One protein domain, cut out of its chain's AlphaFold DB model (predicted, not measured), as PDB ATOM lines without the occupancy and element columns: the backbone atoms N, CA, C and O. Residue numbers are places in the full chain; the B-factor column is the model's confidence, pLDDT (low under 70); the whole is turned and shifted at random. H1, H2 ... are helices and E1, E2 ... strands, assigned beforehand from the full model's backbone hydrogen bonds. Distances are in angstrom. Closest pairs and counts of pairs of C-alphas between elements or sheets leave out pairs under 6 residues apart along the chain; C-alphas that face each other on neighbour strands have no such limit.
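What this domain is: This is residues 9 to 112 of the 237 residues of the protein "KCNB1" of Lepeophtheirus salmonis (UniProt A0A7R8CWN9). A twisted sheet of four strands forms a wall with one face bare; the short helices H2, H3 and H4 arc along the side of its other face, H5 lies on that side near the E2 edge, and H1 lies beyond that edge. The last stretch, residues 101 to 112, folds back outside H5. The printed part has 104 residues with five named helices and four named strands, in the order H1 E1 E2 H2 H3 H4 E3 E4 H5. The sheet is mixed, in the order E2 E1 E4 E3, and the class is mixed, helices and strands. The whole is compact and rounded, with a radius of gyration of the C-alphas of 13.3 A and spans of 34 by 31 by 25 A.

How they stand to each other: The inner strands E1, residues 29 to 34, and E4, residues 80 to 84, are parallel at 21 degrees, with N 33 and O 82 2.8 A apart, within hydrogen-bond range. E2, residues 37 to 42, is an edge strand and forms a hairpin with E1, antiparallel at 155 degrees, with N 32 and O 39 at 2.8 A. E3, residues 72 to 74, is the other edge strand and forms a hairpin with E4, at 167 degrees, with N 74 and O 81 at 2.9 A. H1, residues 9 to 20, only grazes the sheet; its closest C-alphas to E2 are those of Val 16 and Ile 41, 6.7 A. H5, residues 91 to 100, is close to H1 but not clearly touching, the closest C-alphas being those of Leu 12 and Ser 92, 6.6 A, at a steep tilt of 42 degrees, the same way. H2, residues 43 to 47, only just touches H5, with 3 pairs of C-alphas within 8 A, the closest those of Phe 45 and Gly 98, 6.9 A. H3, residues 53 to 57, is not on the sheet and touches H2 only at the corner, the C-alphas of Leu 46 and Gly 55 being closest at 4.6 A. H4, residues 63 to 66, only grazes the sheet, and its closest C-alphas to E3 are those of Ser 63 and Val 73, 6.6 A. Every O i to N i+4 pair is within hydrogen-bond range in H1, H2 and H3, against 3 of 6 in H5; H4 is too short for such a pair.

Where its parts are: E1 is 15.9 A long, E2 16.6 A and E4 13.6 A. H1 is 16.2 A long and begins at C-alpha 9 (28.589, -33.064, -39.150). H5 is 14.9 A long and ends at C-alpha 100 (44.838, -26.108, -44.613).

The domain as a whole: The C-alphas of Asp 76 and Ile 112, 37.0 A, are the two farthest apart. The printed part has no cut and no long link. The mean pLDDT of the printed part is 77.5; it is under 70 at residues 9 to 27, 93, 96 to 106 and 110 to 112.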
ATOM      1  N   SER A   9      28.144 -32.239 -40.286       50.56
ATOM      2  CA  SER A   9      28.589 -33.064 -39.150       50.56
ATOM      3  C   SER A   9      29.151 -34.408 -39.626       50.56
ATOM      4  O   SER A   9      30.198 -34.846 -39.145       50.56
ATOM      5  N   ASP A  10      28.516 -35.020 -40.629       56.25
ATOM      6  CA  ASP A  10      28.995 -36.255 -41.251       56.25
ATOM      7  C   ASP A  10      30.302 -36.040 -42.028       56.25
ATOM      8  O   ASP A  10      31.232 -36.826 -41.872       56.25
ATOM      9  N   GLY A  11      30.435 -34.936 -42.777       56.66
ATOM     10  CA  GLY A  11      31.690 -34.582 -43.457       56.66
ATOM     11  C   GLY A  11      32.849 -34.303 -42.489       56.66
ATOM     12  O   GLY A  11      34.001 -34.615 -42.781       56.66
ATOM     13  N   LEU A  12      32.547 -33.770 -41.305       58.62
ATOM     14  CA  LEU A  12      33.502 -33.579 -40.214       58.62
ATOM     15  C   LEU A  12      33.959 -34.909 -39.612       58.62
ATOM     16  O   LEU A  12      35.150 -35.101 -39.377       58.62
ATOM     17  N   LYS A  13      33.010 -35.815 -39.354       61.44
ATOM     18  CA  LYS A  13      33.311 -37.166 -38.876       61.44
ATOM     19  C   LYS A  13      34.162 -37.897 -39.896       61.44
ATOM     20  O   LYS A  13      35.186 -38.435 -39.506       61.44
ATOM     21  N   GLU A  14      33.820 -37.808 -41.177       64.06
ATOM     22  CA  GLU A  14      34.606 -38.383 -42.267       64.06
ATOM     23  C   GLU A  14      36.015 -37.768 -42.339       64.06
ATOM     24  O   GLU A  14      36.995 -38.487 -42.487       64.06
ATOM     25  N   MET A  15      36.160 -36.450 -42.170       64.75
ATOM     26  CA  MET A  15      37.469 -35.780 -42.117       64.75
ATOM     27  C   MET A  15      38.309 -36.253 -40.921       64.75
ATOM     28  O   MET A  15      39.482 -36.594 -41.075       64.75
ATOM     29  N   VAL A  16      37.717 -36.306 -39.726       63.88
ATOM     30  CA  VAL A  16      38.371 -36.815 -38.508       63.88
ATOM     31  C   VAL A  16      38.713 -38.302 -38.652       63.88
ATOM     32  O   VAL A  16      39.777 -38.739 -38.219       63.88
ATOM     33  N   GLU A  17      37.859 -39.080 -39.309       66.50
ATOM     34  CA  GLU A  17      38.058 -40.501 -39.580       66.50
ATOM     35  C   GLU A  17      39.190 -40.722 -40.590       66.50
ATOM     36  O   GLU A  17      40.107 -41.484 -40.293       66.50
ATOM     37  N   ARG A  18      39.260 -39.943 -41.679       65.31
ATOM     38  CA  ARG A  18      40.412 -39.905 -42.607       65.31
ATOM     39  C   ARG A  18      41.707 -39.517 -41.904       65.31
ATOM     40  O   ARG A  18      42.770 -40.089 -42.169       65.31
ATOM     41  N   LEU A  19      41.638 -38.554 -40.983       62.41
ATOM     42  CA  LEU A  19      42.767 -38.246 -40.114       62.41
ATOM     43  C   LEU A  19      43.101 -39.444 -39.227       62.41
ATOM     44  O   LEU A  19      44.272 -39.634 -38.951       62.41
ATOM     45  N   ASN A  20      42.171 -40.302 -38.825       62.38
ATOM     46  CA  ASN A  20      42.439 -41.452 -37.961       62.38
ATOM     47  C   ASN A  20      42.859 -42.742 -38.698       62.38
ATOM     48  O   ASN A  20      43.656 -43.501 -38.144       62.38
ATOM     49  N   GLU A  21      42.488 -42.936 -39.965       58.88
ATOM     50  CA  GLU A  21      42.621 -44.182 -40.752       58.88
ATOM     51  C   GLU A  21      44.038 -44.788 -40.893       58.88
ATOM     52  O   GLU A  21      44.180 -45.959 -41.238       58.88
ATOM     53  N   ARG A  22      45.127 -44.065 -40.592       57.38
ATOM     54  CA  ARG A  22      46.509 -44.586 -40.777       57.38
ATOM     55  C   ARG A  22      47.077 -45.464 -39.644       57.38
ATOM     56  O   ARG A  22      48.288 -45.444 -39.462       57.38
ATOM     57  N   GLY A  23      46.258 -46.203 -38.893       55.81
ATOM     58  CA  GLY A  23      46.730 -47.148 -37.861       55.81
ATOM     59  C   GLY A  23      47.534 -46.476 -36.739       55.81
ATOM     60  O   GLY A  23      48.760 -46.566 -36.694       55.81
ATOM     61  N   LEU A  24      46.843 -45.766 -35.850       56.56
ATOM     62  CA  LEU A  24      47.462 -44.993 -34.773       56.56
ATOM     63  C   LEU A  24      47.607 -45.802 -33.490       56.56
ATOM     64  O   LEU A  24      46.743 -46.604 -33.148       56.56
ATOM     65  N   LYS A  25      48.675 -45.527 -32.740       64.88
ATOM     66  CA  LYS A  25      48.738 -45.911 -31.330       64.88
ATOM     67  C   LYS A  25      47.814 -44.990 -30.540       64.88
ATOM     68  O   LYS A  25      47.771 -43.792 -30.800       64.88
ATOM     69  N   GLU A  26      47.123 -45.531 -29.545       65.31
ATOM     70  CA  GLU A  26      46.174 -44.789 -28.698       65.31
ATOM     71  C   GLU A  26      46.838 -43.621 -27.941       65.31
ATOM     72  O   GLU A  26      46.195 -42.628 -27.625       65.31
ATOM     73  N   THR A  27      48.161 -43.684 -27.755       69.00
ATOM     74  CA  THR A  27      48.997 -42.608 -27.194       69.00
ATOM     75  C   THR A  27      49.172 -41.397 -28.116       69.00
ATOM     76  O   THR A  27      49.575 -40.331 -27.657       69.00
ATOM     77  N   ASP A  28      48.909 -41.552 -29.417       82.19
ATOM     78  CA  ASP A  28      49.079 -40.498 -30.425       82.19
ATOM     79  C   ASP A  28      47.772 -39.736 -30.700       82.19
ATOM     80  O   ASP A  28      47.758 -38.796 -31.504       82.19
ATOM     81  N   VAL A  29      46.678 -40.128 -30.042       86.25
ATOM     82  CA  VAL A  29      45.336 -39.554 -30.178       86.25
ATOM     83  C   VAL A  29      44.968 -38.809 -28.900       86.25
ATOM     84  O   VAL A  29      45.282 -39.249 -27.798       86.25
ATOM     85  N   LEU A  30      44.311 -37.666 -29.061       89.56
ATOM     86  CA  LEU A  30      43.723 -36.873 -27.988       89.56
ATOM     87  C   LEU A  30      42.207 -36.822 -28.199       89.56
ATOM     88  O   LEU A  30      41.758 -36.641 -29.334       89.56
ATOM     89  N   SER A  31      41.441 -36.964 -27.118       91.00
ATOM     90  CA  SER A  31      39.987 -36.777 -27.113       91.00
ATOM     91  C   SER A  31      39.668 -35.348 -26.676       91.00
ATOM     92  O   SER A  31      40.141 -34.894 -25.636       91.00
ATOM     93  N   LEU A  32      38.898 -34.620 -27.481       92.12
ATOM     94  CA  LEU A  32      38.395 -33.285 -27.157       92.12
ATOM     95  C   LEU A  32      36.875 -33.365 -27.001       92.12
ATOM     96  O   LEU A  32      36.192 -33.657 -27.978       92.12
ATOM     97  N   ASP A  33      36.355 -33.096 -25.809       92.44
ATOM     98  CA  ASP A  33      34.923 -32.937 -25.543       92.44
ATOM     99  C   ASP A  33      34.586 -31.444 -25.523       92.44
ATOM    100  O   ASP A  33      35.102 -30.692 -24.696       92.44
ATOM    101  N   ILE A  34      33.769 -30.998 -26.472       91.50
ATOM    102  CA  ILE A  34      33.420 -29.589 -26.657       91.50
ATOM    103  C   ILE A  34      31.912 -29.473 -26.563       91.50
ATOM    104  O   ILE A  34      31.192 -29.843 -27.490       91.50
ATOM    105  N   GLY A  35      31.431 -28.995 -25.418       87.12
ATOM    106  CA  GLY A  35      29.998 -28.825 -25.183       87.12
ATOM    107  C   GLY A  35      29.195 -30.129 -25.254       87.12
ATOM    108  O   GLY A  35      27.985 -30.074 -25.465       87.12
ATOM    109  N   GLY A  36      29.847 -31.286 -25.086       86.12
ATOM    110  CA  GLY A  36      29.246 -32.618 -25.174       86.12
ATOM    111  C   GLY A  36      29.555 -33.378 -26.468       86.12
ATOM    112  O   GLY A  36      29.317 -34.588 -26.519       86.12
ATOM    113  N   ASP A  37      30.099 -32.718 -27.496       86.12
ATOM    114  CA  ASP A  37      30.538 -33.379 -28.727       86.12
ATOM    115  C   ASP A  37      32.003 -33.804 -28.625       86.12
ATOM    116  O   ASP A  37      32.889 -32.988 -28.365       86.12
ATOM    117  N   ARG A  38      32.273 -35.093 -28.867       87.62
ATOM    118  CA  ARG A  38      33.624 -35.659 -28.761       87.62
ATOM    119  C   ARG A  38      34.327 -35.774 -30.106       87.62
ATOM    120  O   ARG A  38      33.791 -36.341 -31.058       87.62
ATOM    121  N   TYR A  39      35.583 -35.340 -30.130       85.94
ATOM    122  CA  TYR A  39      36.465 -35.363 -31.290       85.94
ATOM    123  C   TYR A  39      37.785 -36.056 -30.949       85.94
ATOM    124  O   TYR A  39      38.565 -35.565 -30.138       85.94
ATOM    125  N   ASN A  40      38.069 -37.173 -31.619       86.69
ATOM    126  CA  ASN A  40      39.336 -37.894 -31.482       86.69
ATOM    127  C   ASN A  40      40.314 -37.445 -32.565       86.69
ATOM    128  O   ASN A  40      40.129 -37.767 -33.739       86.69
ATOM    129  N   ILE A  41      41.352 -36.704 -32.183       83.62
ATOM    130  CA  ILE A  41      42.269 -36.047 -33.120       83.62
ATOM    131  C   ILE A  41      43.709 -36.449 -32.818       83.62
ATOM    132  O   ILE A  41      44.129 -36.549 -31.667       83.62
ATOM    133  N   ARG A  42      44.517 -36.634 -33.868       83.38
ATOM    134  CA  ARG A  42      45.955 -36.887 -33.712       83.38
ATOM    135  C   ARG A  42      46.651 -35.728 -33.014       83.38
ATOM    136  O   ARG A  42      46.574 -34.581 -33.460       83.38
ATOM    137  N   ARG A  43      47.494 -36.041 -32.034       86.56
ATOM    138  CA  ARG A  43      48.385 -35.063 -31.400       86.56
ATOM    139  C   ARG A  43      49.271 -34.355 -32.427       86.56
ATOM    140  O   ARG A  43      49.419 -33.139 -32.386       86.56
ATOM    141  N   SER A  44      49.794 -35.098 -33.406       83.38
ATOM    142  CA  SER A  44      50.615 -34.549 -34.494       83.38
ATOM    143  C   SER A  44      49.877 -33.535 -35.367       83.38
ATOM    144  O   SER A  44      50.505 -32.603 -35.857       83.38
ATOM    145  N   PHE A  45      48.559 -33.672 -35.535       80.94
ATOM    146  CA  PHE A  45      47.747 -32.699 -36.259       80.94
ATOM    147  C   PHE A  45      47.716 -31.365 -35.506       80.94
ATOM    148  O   PHE A  45      48.047 -30.333 -36.088       80.94
ATOM    149  N   LEU A  46      47.415 -31.397 -34.205       85.12
ATOM    150  CA  LEU A  46      47.333 -30.197 -33.367       85.12
ATOM    151  C   LEU A  46      48.688 -29.497 -33.202       85.12
ATOM    152  O   LEU A  46      48.751 -28.271 -33.208       85.12
ATOM    153  N   LEU A  47      49.789 -30.251 -33.138       86.12
ATOM    154  CA  LEU A  47      51.146 -29.692 -33.073       86.12
ATOM    155  C   LEU A  47      51.509 -28.808 -34.278       86.12
ATOM    156  O   LEU A  47      52.387 -27.953 -34.159       86.12
ATOM    157  N   ARG A  48      50.829 -28.973 -35.421       79.25
ATOM    158  CA  ARG A  48      51.023 -28.136 -36.618       79.25
ATOM    159  C   ARG A  48      50.360 -26.764 -36.520       79.25
ATOM    160  O   ARG A  48      50.623 -25.915 -37.361       79.25
ATOM    161  N   LEU A  49      49.557 -26.527 -35.485       80.81
ATOM    162  CA  LEU A  49      48.889 -25.258 -35.209       80.81
ATOM    163  C   LEU A  49      49.523 -24.552 -33.997       80.81
ATOM    164  O   LEU A  49      48.873 -24.365 -32.971       80.81
ATOM    165  N   PRO A  50      50.802 -24.141 -34.055       82.94
ATOM    166  CA  PRO A  50      51.550 -23.758 -32.863       82.94
ATOM    167  C   PRO A  50      50.988 -22.530 -32.136       82.94
ATOM    168  O   PRO A  50      51.209 -22.396 -30.937       82.94
ATOM    169  N   ASN A  51      50.274 -21.638 -32.815       85.50
ATOM    170  CA  ASN A  51      49.763 -20.421 -32.182       85.50
ATOM    171  C   ASN A  51      48.336 -20.584 -31.636       85.50
ATOM    172  O   ASN A  51      47.894 -19.772 -30.817       85.50
ATOM    173  N   THR A  52      47.643 -21.666 -31.998       88.81
ATOM    174  CA  THR A  52      46.281 -21.919 -31.522       88.81
ATOM    175  C   THR A  52      46.291 -22.473 -30.101       88.81
ATOM    176  O   THR A  52      47.306 -22.967 -29.591       88.81
ATOM    177  N   ARG A  53      45.139 -22.388 -29.437       91.88
ATOM    178  CA  ARG A  53      44.898 -22.998 -28.124       91.88
ATOM    179  C   ARG A  53      45.160 -24.501 -28.165       91.88
ATOM    180  O   ARG A  53      45.879 -25.017 -27.316       91.88
ATOM    181  N   LEU A  54      44.648 -25.186 -29.188       90.44
ATOM    182  CA  LEU A  54      44.796 -26.634 -29.317       90.44
ATOM    183  C   LEU A  54      46.239 -27.070 -29.587       90.44
ATOM    184  O   LEU A  54      46.676 -28.089 -29.058       90.44
ATOM    185  N   GLY A  55      47.009 -26.311 -30.372       89.19
ATOM    186  CA  GLY A  55      48.414 -26.656 -30.597       89.19
ATOM    187  C   GLY A  55      49.302 -26.386 -29.386       89.19
ATOM    188  O   GLY A  55      50.293 -27.086 -29.177       89.19
ATOM    189  N   ARG A  56      48.942 -25.409 -28.543       91.69
ATOM    190  CA  ARG A  56      49.552 -25.230 -27.216       91.69
ATOM    191  C   ARG A  56      49.198 -26.383 -26.282       91.69
ATOM    192  O   ARG A  56      50.121 -26.999 -25.760       91.69
ATOM    193  N   LEU A  57      47.921 -26.752 -26.200       92.19
ATOM    194  CA  LEU A  57      47.448 -27.902 -25.423       92.19
ATOM    195  C   LEU A  57      48.159 -29.207 -25.817       92.19
ATOM    196  O   LEU A  57      48.626 -29.953 -24.964       92.19
ATOM    197  N   ALA A  58      48.339 -29.449 -27.118       89.88
ATOM    198  CA  ALA A  58      49.035 -30.630 -27.627       89.88
ATOM    199  C   ALA A  58      50.531 -30.690 -27.263       89.88
ATOM    200  O   ALA A  58      51.170 -31.724 -27.476       89.88
ATOM    201  N   ARG A  59      51.123 -29.621 -26.719       90.06
ATOM    202  CA  ARG A  59      52.499 -29.620 -26.192       90.06
ATOM    203  C   ARG A  59      52.571 -29.775 -24.683       90.06
ATOM    204  O   ARG A  59      53.649 -30.098 -24.203       90.06
ATOM    205  N   CYS A  60      51.463 -29.593 -23.970       90.06
ATOM    206  CA  CYS A  60      51.435 -29.744 -22.524       90.06
ATOM    207  C   CYS A  60      51.792 -31.182 -22.132       90.06
ATOM    208  O   CYS A  60      51.336 -32.153 -22.759       90.06
ATOM    209  N   CYS A  61      52.622 -31.303 -21.101       82.75
ATOM    210  CA  CYS A  61      53.054 -32.590 -20.555       82.75
ATOM    211  C   CYS A  61      52.481 -32.858 -19.157       82.75
ATOM    212  O   CYS A  61      52.583 -33.984 -18.676       82.75
ATOM    213  N   THR A  62      51.879 -31.853 -18.515       86.50
ATOM    214  CA  THR A  62      51.310 -31.937 -17.162       86.50
ATOM    215  C   THR A  62      49.870 -31.420 -17.124       86.50
ATOM    216  O   THR A  62      49.437 -30.697 -18.025       86.50
ATOM    217  N   SER A  63      49.112 -31.828 -16.095       87.19
ATOM    218  CA  SER A  63      47.726 -31.373 -15.879       87.19
ATOM    219  C   SER A  63      47.676 -29.853 -15.729       87.19
ATOM    220  O   SER A  63      46.966 -29.182 -16.469       87.19
ATOM    221  N   ASP A  64      48.544 -29.311 -14.874       89.25
ATOM    222  CA  ASP A  64      48.633 -27.884 -14.554       89.25
ATOM    223  C   ASP A  64      48.896 -26.996 -15.788       89.25
ATOM    224  O   ASP A  64      48.414 -25.867 -15.877       89.25
ATOM    225  N   GLU A  65      49.675 -27.485 -16.759       90.88
ATOM    226  CA  GLU A  65      49.884 -26.785 -18.034       90.88
ATOM    227  C   GLU A  65      48.645 -26.855 -18.932       90.88
ATOM    228  O   GLU A  65      48.335 -25.897 -19.641       90.88
ATOM    229  N   ALA A  66      47.951 -27.996 -18.946       89.88
ATOM    230  CA  ALA A  66      46.778 -28.211 -19.784       89.88
ATOM    231  C   ALA A  66      45.564 -27.396 -19.313       89.88
ATOM    232  O   ALA A  66      44.856 -26.834 -20.148       89.88
ATOM    233  N   GLU A  67      45.382 -27.248 -17.999       91.62
ATOM    234  CA  GLU A  67      44.300 -26.472 -17.366       91.62
ATOM    235  C   GLU A  67      44.303 -24.980 -17.747       91.62
ATOM    236  O   GLU A  67      43.307 -24.281 -17.595       91.62
ATOM    237  N   GLN A  68      45.400 -24.465 -18.307       91.06
ATOM    238  CA  GLN A  68      45.444 -23.105 -18.861       91.06
ATOM    239  C   GLN A  68      44.721 -22.989 -20.212       91.06
ATOM    240  O   GLN A  68      44.398 -21.885 -20.660       91.06
ATOM    241  N   PHE A  69      44.508 -24.116 -20.894       91.56
ATOM    242  CA  PHE A  69      43.996 -24.177 -22.260       91.56
ATOM    243  C   PHE A  69      42.666 -24.931 -22.377       91.56
ATOM    244  O   PHE A  69      41.945 -24.673 -23.344       91.56
ATOM    245  N   CYS A  70      42.310 -25.789 -21.417       92.81
ATOM    246  CA  CYS A  70      41.023 -26.492 -21.318       92.81
ATOM    247  C   CYS A  70      40.369 -26.290 -19.942       92.81
ATOM    248  O   CYS A  70      41.043 -25.898 -18.995       92.81
ATOM    249  N   ASP A  71      39.073 -26.589 -19.827       93.12
ATOM    250  CA  ASP A  71      38.323 -26.398 -18.579       93.12
ATOM    251  C   ASP A  71      38.500 -27.577 -17.610       93.12
ATOM    252  O   ASP A  71      38.588 -27.378 -16.400       93.12
ATOM    253  N   ILE A  72      38.574 -28.808 -18.131       92.81
ATOM    254  CA  ILE A  72      38.872 -30.019 -17.347       92.81
ATOM    255  C   ILE A  72      39.790 -30.927 -18.170       92.81
ATOM    256  O   ILE A  72      39.629 -31.043 -19.386       92.81
ATOM    257  N   VAL A  73      40.743 -31.588 -17.515       92.75
ATOM    258  CA  VAL A  73      41.637 -32.571 -18.135       92.75
ATOM    259  C   VAL A  73      41.591 -33.900 -17.387       92.75
ATOM    260  O   VAL A  73      41.631 -33.945 -16.159       92.75
ATOM    261  N   TYR A  74      41.545 -34.997 -18.139       89.88
ATOM    262  CA  TYR A  74      41.558 -36.360 -17.614       89.88
ATOM    263  C   TYR A  74      42.831 -37.084 -18.071       89.88
ATOM    264  O   TYR A  74      42.806 -37.889 -18.999       89.88
ATOM    265  N   MET A  75      43.967 -36.810 -17.419       84.75
ATOM    266  CA  MET A  75      45.272 -37.403 -17.777       84.75
ATOM    267  C   MET A  75      45.328 -38.935 -17.638       84.75
ATOM    268  O   MET A  75      46.108 -39.576 -18.337       84.75
ATOM    269  N   ASP A  76      44.496 -39.521 -16.772       85.38
ATOM    270  CA  ASP A  76      44.451 -40.971 -16.530       85.38
ATOM    271  C   ASP A  76      43.623 -41.742 -17.578       85.38
ATOM    272  O   ASP A  76      43.547 -42.972 -17.539       85.38
ATOM    273  N   SER A  77      42.978 -41.031 -18.509       85.06
ATOM    274  CA  SER A  77      42.220 -41.633 -19.609       85.06
ATOM    275  C   SER A  77      43.128 -42.011 -20.786       85.06
ATOM    276  O   SER A  77      44.173 -41.399 -21.018       85.06
ATOM    277  N   LEU A  78      42.733 -43.042 -21.540       84.81
ATOM    278  CA  LEU A  78      43.396 -43.441 -22.779       84.81
ATOM    279  C   LEU A  78      42.340 -43.551 -23.894       84.81
ATOM    280  O   LEU A  78      41.492 -44.442 -23.803       84.81
ATOM    281  N   PRO A  79      42.361 -42.675 -24.921       86.50
ATOM    282  CA  PRO A  79      43.240 -41.507 -25.093       86.50
ATOM    283  C   PRO A  79      42.998 -40.413 -24.038       86.50
ATOM    284  O   PRO A  79      41.923 -40.361 -23.449       86.50
ATOM    285  N   ILE A  80      43.978 -39.519 -23.841       88.81
ATOM    286  CA  ILE A  80      43.852 -38.375 -22.919       88.81
ATOM    287  C   ILE A  80      42.684 -37.489 -23.369       88.81
ATOM    288  O   ILE A  80      42.652 -37.053 -24.524       88.81
ATOM    289  N   GLU A  81      41.764 -37.204 -22.451       91.75
ATOM    290  CA  GLU A  81      40.551 -36.425 -22.693       91.75
ATOM    291  C   GLU A  81      40.644 -35.003 -22.115       91.75
ATOM    292  O   GLU A  81      41.021 -34.799 -20.958       91.75
ATOM    293  N   PHE A  82      40.284 -34.018 -22.939       93.75
ATOM    294  CA  PHE A  82      40.208 -32.601 -22.589       93.75
ATOM    295  C   PHE A  82      38.790 -32.088 -22.810       93.75
ATOM    296  O   PHE A  82      38.238 -32.246 -23.898       93.75
ATOM    297  N   PHE A  83      38.232 -31.428 -21.804       93.88
ATOM    298  CA  PHE A  83      36.889 -30.867 -21.835       93.88
ATOM    299  C   PHE A  83      36.918 -29.347 -22.017       93.88
ATOM    300  O   PHE A  83      37.745 -28.650 -21.415       93.88
ATOM    301  N   PHE A  84      35.977 -28.840 -22.811       94.06
ATOM    302  CA  PHE A  84      35.762 -27.423 -23.065       94.06
ATOM    303  C   PHE A  84      34.277 -27.070 -22.896       94.06
ATOM    304  O   PHE A  84      33.419 -27.591 -23.613       94.06
ATOM    305  N   ASP A  85      33.977 -26.114 -22.018       92.00
ATOM    306  CA  ASP A  85      32.642 -25.536 -21.810       92.00
ATOM    307  C   ASP A  85      32.331 -24.497 -22.906       92.00
ATOM    308  O   ASP A  85      32.228 -23.282 -22.689       92.00
ATOM    309  N   ARG A  86      32.295 -24.975 -24.153       89.50
ATOM    310  CA  ARG A  86      32.060 -24.179 -25.364       89.50
ATOM    311  C   ARG A  86      31.117 -24.895 -26.315       89.50
ATOM    312  O   ARG A  86      31.073 -26.115 -26.338       89.50
ATOM    313  N   SER A  87      30.394 -24.124 -27.128       85.75
ATOM    314  CA  SER A  87      29.572 -24.701 -28.195       85.75
ATOM    315  C   SER A  87      30.459 -25.331 -29.271       85.75
ATOM    316  O   SER A  87      31.454 -24.739 -29.700       85.75
ATOM    317  N   SER A  88      30.068 -26.517 -29.725       84.38
ATOM    318  CA  SER A  88      30.685 -27.234 -30.839       84.38
ATOM    319  C   SER A  88      30.283 -26.689 -32.213       84.38
ATOM    320  O   SER A  88      30.959 -27.000 -33.195       84.38
ATOM    321  N   ASP A  89      29.251 -25.835 -32.301       79.69
ATOM    322  CA  ASP A  89      28.642 -25.377 -33.564       79.69
ATOM    323  C   ASP A  89      29.679 -24.895 -34.592       79.69
ATOM    324  O   ASP A  89      29.631 -25.238 -35.776       79.69
ATOM    325  N   ASN A  90      30.659 -24.115 -34.128       76.56
ATOM    326  CA  ASN A  90      31.693 -23.535 -34.980       76.56
ATOM    327  C   ASN A  90      32.994 -24.347 -34.998       76.56
ATOM    328  O   ASN A  90      33.862 -24.073 -35.832       76.56
ATOM    329  N   PHE A  91      33.142 -25.350 -34.123       78.75
ATOM    330  CA  PHE A  91      34.398 -26.080 -33.920       78.75
ATOM    331  C   PHE A  91      34.901 -26.780 -35.186       78.75
ATOM    332  O   PHE A  91      36.101 -26.840 -35.448       78.75
ATOM    333  N   SER A  92      33.979 -27.206 -36.042       71.19
ATOM    334  CA  SER A  92      34.249 -27.678 -37.402       71.19
ATOM    335  C   SER A  92      35.180 -26.769 -38.191       71.19
ATOM    336  O   SER A  92      36.200 -27.200 -38.722       71.19
ATOM    337  N   SER A  93      34.812 -25.489 -38.256       69.12
ATOM    338  CA  SER A  93      35.514 -24.481 -39.040       69.12
ATOM    339  C   SER A  93      36.908 -24.253 -38.458       69.12
ATOM    340  O   SER A  93      37.861 -24.056 -39.202       69.12
ATOM    341  N   ILE A  94      37.043 -24.365 -37.133       72.56
ATOM    342  CA  ILE A  94      38.314 -24.288 -36.402       72.56
ATOM    343  C   ILE A  94      39.229 -25.480 -36.722       72.56
ATOM    344  O   ILE A  94      40.427 -25.280 -36.923       72.56
ATOM    345  N   LEU A  95      38.698 -26.705 -36.811       73.12
ATOM    346  CA  LEU A  95      39.489 -27.888 -37.171       73.12
ATOM    347  C   LEU A  95      39.983 -27.847 -38.619       73.12
ATOM    348  O   LEU A  95      41.132 -28.206 -38.872       73.12
ATOM    349  N   VAL A  96      39.162 -27.360 -39.552       64.06
ATOM    350  CA  VAL A  96      39.523 -27.242 -40.976       64.06
ATOM    351  C   VAL A  96      40.753 -26.341 -41.178       64.06
ATOM    352  O   VAL A  96      41.611 -26.662 -42.002       64.06
ATOM    353  N   VAL A  97      40.937 -25.296 -40.353       61.66
ATOM    354  CA  VAL A  97      42.164 -24.460 -40.339       61.66
ATOM    355  C   VAL A  97      43.440 -25.292 -40.146       61.66
ATOM    356  O   VAL A  97      44.479 -24.969 -40.716       61.66
ATOM    357  N   GLY A  98      43.384 -26.391 -39.387       55.09
ATOM    358  CA  GLY A  98      44.534 -27.273 -39.153       55.09
ATOM    359  C   GLY A  98      44.938 -28.157 -40.327       55.09
ATOM    360  O   GLY A  98      46.107 -28.540 -40.428       55.09
ATOM    361  N   GLU A  99      44.006 -28.472 -41.225       52.50
ATOM    362  CA  GLU A  99      44.280 -29.268 -42.425       52.50
ATOM    363  C   GLU A  99      44.853 -28.401 -43.565       52.50
ATOM    364  O   GLU A  99      45.744 -28.837 -44.296       52.50
ATOM    365  N   ILE A 100      44.443 -27.129 -43.622       51.16
ATOM    366  CA  ILE A 100      44.838 -26.108 -44.613       51.16
ATOM    367  C   ILE A 100      46.351 -25.860 -44.699       51.16
ATOM    368  O   ILE A 100      46.869 -25.593 -45.782       51.16
ATOM    369  N   THR A 101      47.093 -26.030 -43.600       50.12
ATOM    370  CA  THR A 101      48.557 -25.839 -43.567       50.12
ATOM    371  C   THR A 101      49.351 -26.757 -44.514       50.12
ATOM    372  O   THR A 101      50.564 -26.581 -44.623       50.12
ATOM    373  N   PHE A 102      48.724 -27.760 -45.150       47.78
ATOM    374  CA  PHE A 102      49.433 -28.766 -45.947       47.78
ATOM    375  C   PHE A 102      49.244 -28.670 -47.472       47.78
ATOM    376  O   PHE A 102      50.194 -28.996 -48.179       47.78
ATOM    377  N   GLU A 103      48.096 -28.227 -48.006       53.66
ATOM    378  CA  GLU A 103      47.850 -28.314 -49.469       53.66
ATOM    379  C   GLU A 103      47.100 -27.129 -50.110       53.66
ATOM    380  O   GLU A 103      47.311 -26.856 -51.291       53.66
ATOM    381  N   THR A 104      46.299 -26.361 -49.370       47.94
ATOM    382  CA  THR A 104      45.553 -25.211 -49.917       47.94
ATOM    383  C   THR A 104      45.269 -24.220 -48.807       47.94
ATOM    384  O   THR A 104      44.638 -24.584 -47.823       47.94
ATOM    385  N   ASN A 105      45.725 -22.984 -48.991       52.56
ATOM    386  CA  ASN A 105      45.906 -21.924 -47.993       52.56
ATOM    387  C   ASN A 105      44.608 -21.300 -47.436       52.56
ATOM    388  O   ASN A 105      44.615 -20.157 -46.993       52.56
ATOM    389  N   ASN A 106      43.487 -22.018 -47.485       59.50
ATOM    390  CA  ASN A 106      42.196 -21.381 -47.667       59.50
ATOM    391  C   ASN A 106      41.203 -21.695 -46.532       59.50
ATOM    392  O   ASN A 106      40.458 -22.672 -46.616       59.50
ATOM    393  N   PHE A 107      41.154 -20.864 -45.478       73.38
ATOM    394  CA  PHE A 107      40.138 -20.966 -44.417       73.38
ATOM    395  C   PHE A 107      38.777 -20.484 -44.924       73.38
ATOM    396  O   PHE A 107      38.536 -19.285 -45.094       73.38
ATOM    397  N   HIS A 108      37.878 -21.443 -45.146       75.75
ATOM    398  CA  HIS A 108      36.492 -21.196 -45.521       75.75
ATOM    399  C   HIS A 108      35.538 -21.467 -44.356       75.75
ATOM    400  O   HIS A 108      35.684 -22.435 -43.612       75.75
ATOM    401  N   LEU A 109      34.507 -20.632 -44.246       72.62
ATOM    402  CA  LEU A 109      33.391 -20.835 -43.329       72.62
ATOM    403  C   LEU A 109      32.308 -21.661 -44.031       72.62
ATOM    404  O   LEU A 109      31.827 -21.258 -45.091       72.62
ATOM    405  N   SER A 110      31.906 -22.794 -43.451       62.28
ATOM    406  CA  SER A 110      30.868 -23.664 -44.031       62.28
ATOM    407  C   SER A 110      29.451 -23.105 -43.856       62.28
ATOM    408  O   SER A 110      28.623 -23.183 -44.760       62.28
ATOM    409  N   SER A 111      29.180 -22.504 -42.699       62.78
ATOM    410  CA  SER A 111      27.937 -21.822 -42.364       62.78
ATOM    411  C   SER A 111      28.248 -20.729 -41.352       62.78
ATOM    412  O   SER A 111      28.905 -20.974 -40.343       62.78
ATOM    413  N   ILE A 112      27.807 -19.506 -41.633       61.09
ATOM    414  CA  ILE A 112      27.978 -18.382 -40.714       61.09
ATOM    415  C   ILE A 112      26.702 -18.332 -39.878       61.09
ATOM    416  O   ILE A 112      25.654 -17.936 -40.386       61.09
TER     417      ILE A 112